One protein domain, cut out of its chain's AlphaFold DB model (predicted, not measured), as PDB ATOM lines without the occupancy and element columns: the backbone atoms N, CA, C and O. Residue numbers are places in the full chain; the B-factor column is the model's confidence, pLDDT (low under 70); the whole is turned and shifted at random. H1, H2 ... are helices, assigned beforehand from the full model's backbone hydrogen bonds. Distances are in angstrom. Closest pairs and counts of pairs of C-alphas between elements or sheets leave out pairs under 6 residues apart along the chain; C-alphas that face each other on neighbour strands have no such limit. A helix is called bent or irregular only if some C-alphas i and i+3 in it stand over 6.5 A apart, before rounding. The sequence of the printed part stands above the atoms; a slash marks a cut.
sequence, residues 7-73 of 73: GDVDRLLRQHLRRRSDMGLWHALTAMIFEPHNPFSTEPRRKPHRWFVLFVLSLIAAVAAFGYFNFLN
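What this domain is: This is residues 7 to 73 of the 73 residues of an uncharacterized protein of Acidobacteria bacterium (UniProt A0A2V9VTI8). The model is a wide, open V: the short helices H1 and H2 follow one another along one arm, the long helix H3 makes the other arm, and the two arms meet at a corner where the end of H2 comes near the beginning of H3. From this corner the link between H2 and H3 makes a loop, of which residues 39 to 44 stick out, and no helix packs on another to make a core. The printed part has 67 residues with three named helices, in the order H1, H2, H3, and no named strand; its class is all helix, with 45 of the 67 residues in the helices. The whole is extended, with a radius of gyration of the C-alphas of 20.0 A, and its outline is flat, spanning 66 by 36 by 14 A along the three main axes.

How they stand to each other: H1, residues 7 to 19, comes first and touches no helix. A tight link of 5 residues joins it to H2, residues 25 to 33. Though they follow each other in the chain, H1 and H2 are apart, with no C-alpha of the one within 8 A of the other. H3, residues 50 to 72, follows H2 after a long link of 16 residues. H2 and H3 are close but not clearly touching, with 1 pair of C-alphas within 8 A. That closest pair is the C-alphas of Ile 33 and Phe 52, 6.1 A apart. The lines of H2 and H3 are about perpendicular, at 88 degrees, and their centres are 22.8 A apart. H1 and H3 are apart. No two of the helices form a hairpin. In the backbones of H1, H2 and H3, every pair of O of residue i and N of residue i+4 is within hydrogen-bond range.

Where its parts are: H1 has 13 residues, from Gly 7, whose C-alpha is at (-64.467, -33.608, -27.608), to Arg 19, and measures 18.3 A from first to last C-alpha. H2 has 9 residues, from Leu 25 to Ile 33, and measures 12.2 A; its last C-alpha is at (-28.182, -44.260, -26.421). Residues 34 to 49 hold no named element, and their C-alphas lie 6 to 22 A from the mean of the C-alphas. H3 is the longest helix, with 23 residues from Arg 50 to Leu 72 and a length of 31.6 A. Its last C-alpha, that of Leu 72, is at (-10.623, -51.902, 0.176). H3 is neither bent nor irregular, but only just: C-alphas 69 and 72 are 6.1 A apart.

The domain as a whole: The two C-alphas farthest apart are those of Asp 8 and Asn 73, at 65.8 A, and from the first to the last printed C-alpha, Gly 7 to Asn 73, it is 65.3 A. Three stretches stand free, with no C-alpha 8 or more residues away along the chain within 10 A: residues 7 to 29, of which 7 to 19 belong to H1 and 25 to 29 to H2; residues 39 to 44; and residues 54 to 73, of which 54 to 72 belong to H3. The printed part has no cut, and Asn 73 is the chain's last residue. The link from H2 to H3 is long. The mean pLDDT of the printed part is 81.4; it is 80 for H1, 77 for H2 and 93 for H3. The model's confidence is low, with pLDDT under 70, at 8 residues: 20 to 23, 25, 44 to 45 and 73.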
ATOM      1  N   GLY A   7     -64.760 -32.453 -28.468       83.25
ATOM      2  CA  GLY A   7     -64.467 -33.608 -27.608       83.25
ATOM      3  C   GLY A   7     -64.045 -34.873 -28.368       83.25
ATOM      4  O   GLY A   7     -63.204 -35.631 -27.882       83.25
ATOM      5  N   ASP A   8     -64.561 -35.079 -29.581       82.25
ATOM      6  CA  ASP A   8     -64.178 -36.205 -30.439       82.25
ATOM      7  C   ASP A   8     -62.766 -36.012 -30.996       82.25
ATOM      8  O   ASP A   8     -61.992 -36.968 -31.073       82.25
ATOM      9  N   VAL A   9     -62.394 -34.762 -31.303       85.31
ATOM     10  CA  VAL A   9     -61.038 -34.398 -31.737       85.31
ATOM     11  C   VAL A   9     -60.018 -34.649 -30.624       85.31
ATOM     12  O   VAL A   9     -59.002 -35.298 -30.880       85.31
ATOM     13  N   ASP A  10     -60.285 -34.209 -29.388       83.19
ATOM     14  CA  ASP A  10     -59.365 -34.431 -28.255       83.19
ATOM     15  C   ASP A  10     -59.181 -35.929 -27.966       83.19
ATOM     16  O   ASP A  10     -58.063 -36.416 -27.774       83.19
ATOM     17  N   ARG A  11     -60.273 -36.698 -28.019       85.69
ATOM     18  CA  ARG A  11     -60.235 -38.150 -27.827       85.69
ATOM     19  C   ARG A  11     -59.427 -38.855 -28.922       85.69
ATOM     20  O   ARG A  11     -58.588 -39.700 -28.600       85.69
ATOM     21  N   LEU A  12     -59.634 -38.501 -30.191       84.06
ATOM     22  CA  LEU A  12     -58.867 -39.035 -31.325       84.06
ATOM     23  C   LEU A  12     -57.382 -38.680 -31.234       84.06
ATOM     24  O   LEU A  12     -56.532 -39.533 -31.511       84.06
ATOM     25  N   LEU A  13     -57.073 -37.455 -30.805       81.44
ATOM     26  CA  LEU A  13     -55.707 -36.975 -30.636       81.44
ATOM     27  C   LEU A  13     -54.989 -37.730 -29.515       81.44
ATOM     28  O   LEU A  13     -53.896 -38.254 -29.732       81.44
ATOM     29  N   ARG A  14     -55.619 -37.883 -28.345       79.38
ATOM     30  CA  ARG A  14     -55.067 -38.689 -27.240       79.38
ATOM     31  C   ARG A  14     -54.878 -40.148 -27.633       79.38
ATOM     32  O   ARG A  14     -53.875 -40.751 -27.254       79.38
ATOM     33  N   GLN A  15     -55.809 -40.717 -28.395       81.19
ATOM     34  CA  GLN A  15     -55.699 -42.091 -28.881       81.19
ATOM     35  C   GLN A  15     -54.546 -42.250 -29.884       81.19
ATOM     36  O   GLN A  15     -53.809 -43.230 -29.805       81.19
ATOM     37  N   HIS A  16     -54.336 -41.275 -30.774       76.88
ATOM     38  CA  HIS A  16     -53.191 -41.255 -31.691       76.88
ATOM     39  C   HIS A  16     -51.858 -41.088 -30.962       76.88
ATOM     40  O   HIS A  16     -50.911 -41.819 -31.245       76.88
ATOM     41  N   LEU A  17     -51.793 -40.176 -29.993       71.62
ATOM     42  CA  LEU A  17     -50.598 -39.949 -29.179       71.62
ATOM     43  C   LEU A  17     -50.248 -41.176 -28.334       71.62
ATOM     44  O   LEU A  17     -49.085 -41.553 -28.266       71.62
ATOM     45  N   ARG A  18     -51.247 -41.864 -27.763       71.62
ATOM     46  CA  ARG A  18     -51.039 -43.154 -27.081       71.62
ATOM     47  C   ARG A  18     -50.539 -44.251 -28.018       71.62
ATOM     48  O   ARG A  18     -49.821 -45.138 -27.570       71.62
ATOM     49  N   ARG A  19     -50.944 -44.225 -29.291       70.94
ATOM     50  CA  ARG A  19     -50.570 -45.241 -30.285       70.94
ATOM     51  C   ARG A  19     -49.178 -45.006 -30.879       70.94
ATOM     52  O   ARG A  19     -48.538 -45.970 -31.281       70.94
ATOM     53  N   ARG A  20     -48.689 -43.759 -30.900       65.62
ATOM     54  CA  ARG A  20     -47.304 -43.416 -31.265       65.62
ATOM     55  C   ARG A  20     -46.354 -43.677 -30.094       65.62
ATOM     56  O   ARG A  20     -45.901 -42.758 -29.414       65.62
ATOM     57  N   SER A  21     -45.985 -44.942 -29.907       58.94
ATOM     58  CA  SER A  21     -44.840 -45.333 -29.060       58.94
ATOM     59  C   SER A  21     -43.526 -44.659 -29.478       58.94
ATOM     60  O   SER A  21     -42.593 -44.541 -28.687       58.94
ATOM     61  N   ASP A  22     -43.482 -44.178 -30.717       62.12
ATOM     62  CA  ASP A  22     -42.366 -43.513 -31.386       62.12
ATOM     63  C   ASP A  22     -42.077 -42.115 -30.811       62.12
ATOM     64  O   ASP A  22     -41.076 -41.504 -31.155       62.12
ATOM     65  N   MET A  23     -42.943 -41.595 -29.935       61.50
ATOM     66  CA  MET A  23     -42.779 -40.304 -29.246       61.50
ATOM     67  C   MET A  23     -42.675 -40.462 -27.720       61.50
ATOM     68  O   MET A  23     -42.753 -39.482 -26.981       61.50
ATOM     69  N   GLY A  24     -42.533 -41.696 -27.228       70.00
ATOM     70  CA  GLY A  24     -42.450 -41.985 -25.799       70.00
ATOM     71  C   GLY A  24     -41.048 -41.807 -25.211       70.00
ATOM     72  O   GLY A  24     -40.050 -41.746 -25.930       70.00
ATOM     73  N   LEU A  25     -40.968 -41.833 -23.876       69.94
ATOM     74  CA  LEU A  25     -39.714 -41.824 -23.106       69.94
ATOM     75  C   LEU A  25     -38.713 -42.870 -23.626       69.94
ATOM     76  O   LEU A  25     -37.521 -42.608 -23.725       69.94
ATOM     77  N   TRP A  26     -39.214 -44.045 -24.013       72.12
ATOM     78  CA  TRP A  26     -38.398 -45.112 -24.583       72.12
ATOM     79  C   TRP A  26     -37.738 -44.709 -25.904       72.12
ATOM     80  O   TRP A  26     -36.550 -44.952 -26.091       72.12
ATOM     81  N   HIS A  27     -38.465 -44.031 -26.796       75.00
ATOM     82  CA  HIS A  27     -37.887 -43.522 -28.036       75.00
ATOM     83  C   HIS A  27     -36.786 -42.499 -27.745       75.00
ATOM     84  O   HIS A  27     -35.690 -42.627 -28.287       75.00
ATOM     85  N   ALA A  28     -37.031 -41.562 -26.823       78.38
ATOM     86  CA  ALA A  28     -36.038 -40.574 -26.404       78.38
ATOM     87  C   ALA A  28     -34.774 -41.228 -25.815       78.38
ATOM     88  O   ALA A  28     -33.663 -40.886 -26.215       78.38
ATOM     89  N   LEU A  29     -34.931 -42.227 -24.938       78.56
ATOM     90  CA  LEU A  29     -33.809 -42.999 -24.393       78.56
ATOM     91  C   LEU A  29     -33.047 -43.733 -25.499       78.56
ATOM     92  O   LEU A  29     -31.824 -43.660 -25.561       78.56
ATOM     93  N   THR A  30     -33.750 -44.401 -26.418       78.00
ATOM     94  CA  THR A  30     -33.083 -45.103 -27.525       78.00
ATOM     95  C   THR A  30     -32.378 -44.153 -28.490       78.00
ATOM     96  O   THR A  30     -31.318 -44.507 -28.990       78.00
ATOM     97  N   ALA A  31     -32.910 -42.954 -28.725       78.56
ATOM     98  CA  ALA A  31     -32.272 -41.931 -29.551       78.56
ATOM     99  C   ALA A  31     -31.042 -41.308 -28.868       78.56
ATOM    100  O   ALA A  31     -30.111 -40.883 -29.545       78.56
ATOM    101  N   MET A  32     -31.024 -41.268 -27.534       79.75
ATOM    102  CA  MET A  32     -29.871 -40.810 -26.756       79.75
ATOM    103  C   MET A  32     -28.754 -41.864 -26.708       79.75
ATOM    104  O   MET A  32     -27.574 -41.527 -26.773       79.75
ATOM    105  N   ILE A  33     -29.123 -43.142 -26.581       84.06
ATOM    106  CA  ILE A  33     -28.182 -44.260 -26.421       84.06
ATOM    107  C   ILE A  33     -27.616 -44.722 -27.766       84.06
ATOM    108  O   ILE A  33     -26.437 -45.065 -27.854       84.06
ATOM    109  N   PHE A  34     -28.443 -44.764 -28.810       83.56
ATOM    110  CA  PHE A  34     -28.097 -45.345 -30.104       83.56
ATOM    111  C   PHE A  34     -28.033 -44.289 -31.202       83.56
ATOM    112  O   PHE A  34     -28.769 -43.305 -31.190       83.56
ATOM    113  N   GLU A  35     -27.173 -44.520 -32.191       79.50
ATOM    114  CA  GLU A  35     -27.154 -43.711 -33.406       79.50
ATOM    115  C   GLU A  35     -28.508 -43.777 -34.143       79.50
ATOM    116  O   GLU A  35     -29.207 -44.804 -34.085       79.50
ATOM    117  N   PRO A  36     -28.901 -42.686 -34.830       74.38
ATOM    118  CA  PRO A  36     -30.140 -42.651 -35.591       74.38
ATOM    119  C   PRO A  36     -30.150 -43.757 -36.645       74.38
ATOM    120  O   PRO A  36     -29.133 -44.095 -37.249       74.38
ATOM    121  N   HIS A  37     -31.327 -44.340 -36.862       72.25
ATOM    122  CA  HIS A  37     -31.480 -45.405 -37.842       72.25
ATOM    123  C   HIS A  37     -31.234 -44.866 -39.254       72.25
ATOM    124  O   HIS A  37     -31.891 -43.913 -39.668       72.25
ATOM    125  N   ASN A  38     -30.314 -45.492 -39.991       74.31
ATOM    126  CA  ASN A  38     -30.088 -45.191 -41.395       74.31
ATOM    127  C   ASN A  38     -31.043 -46.040 -42.259       74.31
ATOM    128  O   ASN A  38     -30.838 -47.253 -42.359       74.31
ATOM    129  N   PRO A  39     -32.054 -45.438 -42.915       75.12
ATOM    130  CA  PRO A  39     -33.024 -46.172 -43.729       75.12
ATOM    131  C   PRO A  39     -32.417 -46.800 -44.996       75.12
ATOM    132  O   PRO A  39     -33.069 -47.616 -45.639       75.12
ATOM    133  N   PHE A  40     -31.181 -46.441 -45.354       82.56
ATOM    134  CA  PHE A  40     -30.451 -47.003 -46.495       82.56
ATOM    135  C   PHE A  40     -29.449 -48.090 -46.094       82.56
ATOM    136  O   PHE A  40     -28.818 -48.693 -46.960       82.56
ATOM    137  N   SER A  41     -29.269 -48.340 -44.793       74.44
ATOM    138  CA  SER A  41     -28.406 -49.424 -44.325       74.44
ATOM    139  C   SER A  41     -29.196 -50.724 -44.210       74.44
ATOM    140  O   SER A  41     -30.270 -50.752 -43.618       74.44
ATOM    141  N   THR A  42     -28.640 -51.812 -44.737       72.06
ATOM    142  CA  THR A  42     -29.178 -53.173 -44.579       72.06
ATOM    143  C   THR A  42     -28.887 -53.771 -43.200       72.06
ATOM    144  O   THR A  42     -29.402 -54.841 -42.884       72.06
ATOM    145  N   GLU A  43     -28.083 -53.105 -42.362       71.25
ATOM    146  CA  GLU A  43     -27.811 -53.562 -41.001       71.25
ATOM    147  C   GLU A  43     -29.021 -53.292 -40.087       71.25
ATOM    148  O   GLU A  43     -29.367 -52.136 -39.831       71.25
ATOM    149  N   PRO A  44     -29.648 -54.333 -39.505       63.94
ATOM    150  CA  PRO A  44     -30.809 -54.155 -38.634       63.94
ATOM    151  C   PRO A  44     -30.447 -53.591 -37.248       63.94
ATOM    152  O   PRO A  44     -31.336 -53.287 -36.451       63.94
ATOM    153  N   ARG A  45     -29.153 -53.469 -36.914       68.75
ATOM    154  CA  ARG A  45     -28.680 -53.195 -35.551       68.75
ATOM    155  C   ARG A  45     -28.131 -51.774 -35.416       68.75
ATOM    156  O   ARG A  45     -27.106 -51.437 -35.999       68.75
ATOM    157  N   ARG A  46     -28.785 -50.954 -34.584       74.62
ATOM    158  CA  ARG A  46     -28.300 -49.607 -34.239       74.62
ATOM    159  C   ARG A  46     -27.048 -49.711 -33.370       74.62
ATOM    160  O   ARG A  46     -27.043 -50.440 -32.375       74.62
ATOM    161  N   LYS A  47     -25.990 -48.987 -33.736       80.88
ATOM    162  CA  LYS A  47     -24.756 -48.921 -32.943       80.88
ATOM    163  C   LYS A  47     -24.969 -47.968 -31.760       80.88
ATOM    164  O   LYS A  47     -25.641 -46.949 -31.927       80.88
ATOM    165  N   PRO A  48     -24.468 -48.294 -30.556       83.00
ATOM    166  CA  PRO A  48     -24.495 -47.353 -29.446       83.00
ATOM    167  C   PRO A  48     -23.624 -46.138 -29.781       83.00
ATOM    168  O   PRO A  48     -22.587 -46.267 -30.437       83.00
ATOM    169  N   HIS A  49     -24.038 -44.960 -29.325       84.88
ATOM    170  CA  HIS A  49     -23.306 -43.724 -29.554       84.88
ATOM    171  C   HIS A  49     -21.943 -43.785 -28.845       84.88
ATOM    172  O   HIS A  49     -21.856 -44.200 -27.688       84.88
ATOM    173  N   ARG A  50     -20.864 -43.338 -29.501       85.31
ATOM    174  CA  ARG A  50     -19.503 -43.406 -28.923       85.31
ATOM    175  C   ARG A  50     -19.400 -42.696 -27.570       85.31
ATOM    176  O   ARG A  50     -18.826 -43.240 -26.634       85.31
ATOM    177  N   TRP A  51     -20.019 -41.522 -27.451       86.62
ATOM    178  CA  TRP A  51     -20.113 -40.768 -26.197       86.62
ATOM    179  C   TRP A  51     -20.828 -41.538 -25.085       86.62
ATOM    180  O   TRP A  51     -20.390 -41.487 -23.940       86.62
ATOM    181  N   PHE A  52     -21.879 -42.299 -25.411       88.00
ATOM    182  CA  PHE A  52     -22.575 -43.137 -24.436       88.00
ATOM    183  C   PHE A  52     -21.671 -44.264 -23.921       88.00
ATOM    184  O   PHE A  52     -21.589 -44.490 -22.717       88.00
ATOM    185  N   VAL A  53     -20.929 -44.928 -24.815       89.81
ATOM    186  CA  VAL A  53     -19.966 -45.973 -24.427       89.81
ATOM    187  C   VAL A  53     -18.877 -45.406 -23.511       89.81
ATOM    188  O   VAL A  53     -18.579 -45.998 -22.475       89.81
ATOM    189  N   LEU A  54     -18.322 -44.238 -23.851       92.81
ATOM    190  CA  LEU A  54     -17.325 -43.555 -23.020       92.81
ATOM    191  C   LEU A  54     -17.885 -43.178 -21.645       92.81
ATOM    192  O   LEU A  54     -17.216 -43.384 -20.639       92.81
ATOM    193  N   PHE A  55     -19.117 -42.672 -21.590       92.62
ATOM    194  CA  PHE A  55     -19.780 -42.344 -20.331       92.62
ATOM    195  C   PHE A  55     -19.925 -43.573 -19.422       92.62
ATOM    196  O   PHE A  55     -19.583 -43.501 -18.244       92.62
ATOM    197  N   VAL A  56     -20.368 -44.709 -19.968       94.19
ATOM    198  CA  VAL A  56     -20.512 -45.959 -19.203       94.19
ATOM    199  C   VAL A  56     -19.161 -46.455 -18.685       94.19
ATOM    200  O   VAL A  56     -19.058 -46.824 -17.517       94.19
ATOM    201  N   LEU A  57     -18.113 -46.427 -19.514       95.50
ATOM    202  CA  LEU A  57     -16.763 -46.820 -19.091       95.50
ATOM    203  C   LEU A  57     -16.235 -45.924 -17.966       95.50
ATOM    204  O   LEU A  57     -15.728 -46.431 -16.965       95.50
ATOM    205  N   SER A  58     -16.405 -44.607 -18.094       96.00
ATOM    206  CA  SER A  58     -16.025 -43.646 -17.056       96.00
ATOM    207  C   SER A  58     -16.798 -43.866 -15.758       96.00
ATOM    208  O   SER A  58     -16.212 -43.803 -14.679       96.00
ATOM    209  N   LEU A  59     -18.096 -44.173 -15.843       97.00
ATOM    210  CA  LEU A  59     -18.921 -44.469 -14.674       97.00
ATOM    211  C   LEU A  59     -18.437 -45.733 -13.951       97.00
ATOM    212  O   LEU A  59     -18.295 -45.716 -12.730       97.00
ATOM    213  N   ILE A  60     -18.134 -46.804 -14.690       97.31
ATOM    214  CA  ILE A  60     -17.589 -48.045 -14.119       97.31
ATOM    215  C   ILE A  60     -16.255 -47.770 -13.421       97.31
ATOM    216  O   ILE A  60     -16.062 -48.198 -12.284       97.31
ATOM    217  N   ALA A  61     -15.355 -47.022 -14.067       96.75
ATOM    218  CA  ALA A  61     -14.072 -46.652 -13.479       96.75
ATOM    219  C   ALA A  61     -14.243 -45.827 -12.193       96.75
ATOM    220  O   ALA A  61     -13.566 -46.091 -11.201       96.75
ATOM    221  N   ALA A  62     -15.181 -44.874 -12.179       96.69
ATOM    222  CA  ALA A  62     -15.466 -44.053 -11.005       96.69
ATOM    223  C   ALA A  62     -16.025 -44.884  -9.841       96.69
ATOM    224  O   ALA A  62     -15.572 -44.728  -8.709       96.69
ATOM    225  N   VAL A  63     -16.964 -45.799 -10.110       97.00
ATOM    226  CA  VAL A  63     -17.517 -46.708  -9.092       97.00
ATOM    227  C   VAL A  63     -16.438 -47.645  -8.555       97.00
ATOM    228  O   VAL A  63     -16.357 -47.845  -7.346       97.00
ATOM    229  N   ALA A  64     -15.581 -48.184  -9.425       95.69
ATOM    230  CA  ALA A  64     -14.472 -49.041  -9.018       95.69
ATOM    231  C   ALA A  64     -13.461 -48.285  -8.144       95.69
ATOM    232  O   ALA A  64     -13.073 -48.787  -7.092       95.69
ATOM    233  N   ALA A  65     -13.081 -47.065  -8.535       95.50
ATOM    234  CA  ALA A  65     -12.192 -46.219  -7.747       95.50
ATOM    235  C   ALA A  65     -12.817 -45.865  -6.393       95.50
ATOM    236  O   ALA A  65     -12.177 -46.028  -5.358       95.50
ATOM    237  N   PHE A  66     -14.083 -45.444  -6.381       95.69
ATOM    238  CA  PHE A  66     -14.807 -45.164  -5.147       95.69
ATOM    239  C   PHE A  66     -14.833 -46.392  -4.233       95.69
ATOM    240  O   PHE A  66     -14.491 -46.285  -3.058       95.69
ATOM    241  N   GLY A  67     -15.179 -47.557  -4.782       96.44
ATOM    242  CA  GLY A  67     -15.212 -48.818  -4.050       96.44
ATOM    243  C   GLY A  67     -13.852 -49.178  -3.454       96.44
ATOM    244  O   GLY A  67     -13.756 -49.505  -2.274       96.44
ATOM    245  N   TYR A  68     -12.797 -49.046  -4.257       94.75
ATOM    246  CA  TYR A  68     -11.426 -49.292  -3.831       94.75
ATOM    247  C   TYR A  68     -11.026 -48.391  -2.658       94.75
ATOM    248  O   TYR A  68     -10.639 -48.890  -1.606       94.75
ATOM    249  N   PHE A  69     -11.188 -47.074  -2.799       93.38
ATOM    250  CA  PHE A  69     -10.752 -46.112  -1.784       93.38
ATOM    251  C   PHE A  69     -11.617 -46.084  -0.519       93.38
ATOM    252  O   PHE A  69     -11.118 -45.672   0.521       93.38
ATOM    253  N   ASN A  70     -12.891 -46.478  -0.591       91.25
ATOM    254  CA  ASN A  70     -13.792 -46.413   0.565       91.25
ATOM    255  C   ASN A  70     -13.939 -47.742   1.314       91.25
ATOM    256  O   ASN A  70     -14.352 -47.721   2.469       91.25
ATOM    257  N   PHE A  71     -13.656 -48.881   0.673       89.75
ATOM    258  CA  PHE A  71     -13.913 -50.195   1.278       89.75
ATOM    259  C   PHE A  71     -12.726 -51.160   1.251       89.75
ATOM    260  O   PHE A  71     -12.734 -52.117   2.020       89.75
ATOM    261  N   LEU A  72     -11.748 -50.970   0.362       76.88
ATOM    262  CA  LEU A  72     -10.623 -51.902   0.176       76.88
ATOM    263  C   LEU A  72      -9.261 -51.301   0.553       76.88
ATOM    264  O   LEU A  72      -8.267 -52.025   0.537       76.88
ATOM    265  N   ASN A  73      -9.223 -50.012   0.883       55.69
ATOM    266  CA  ASN A  73      -8.075 -49.301   1.440       55.69
ATOM    267  C   ASN A  73      -8.323 -48.998   2.916       55.69
ATOM    268  O   ASN A  73      -7.350 -49.070   3.694       55.69
TER     269      ASN A  73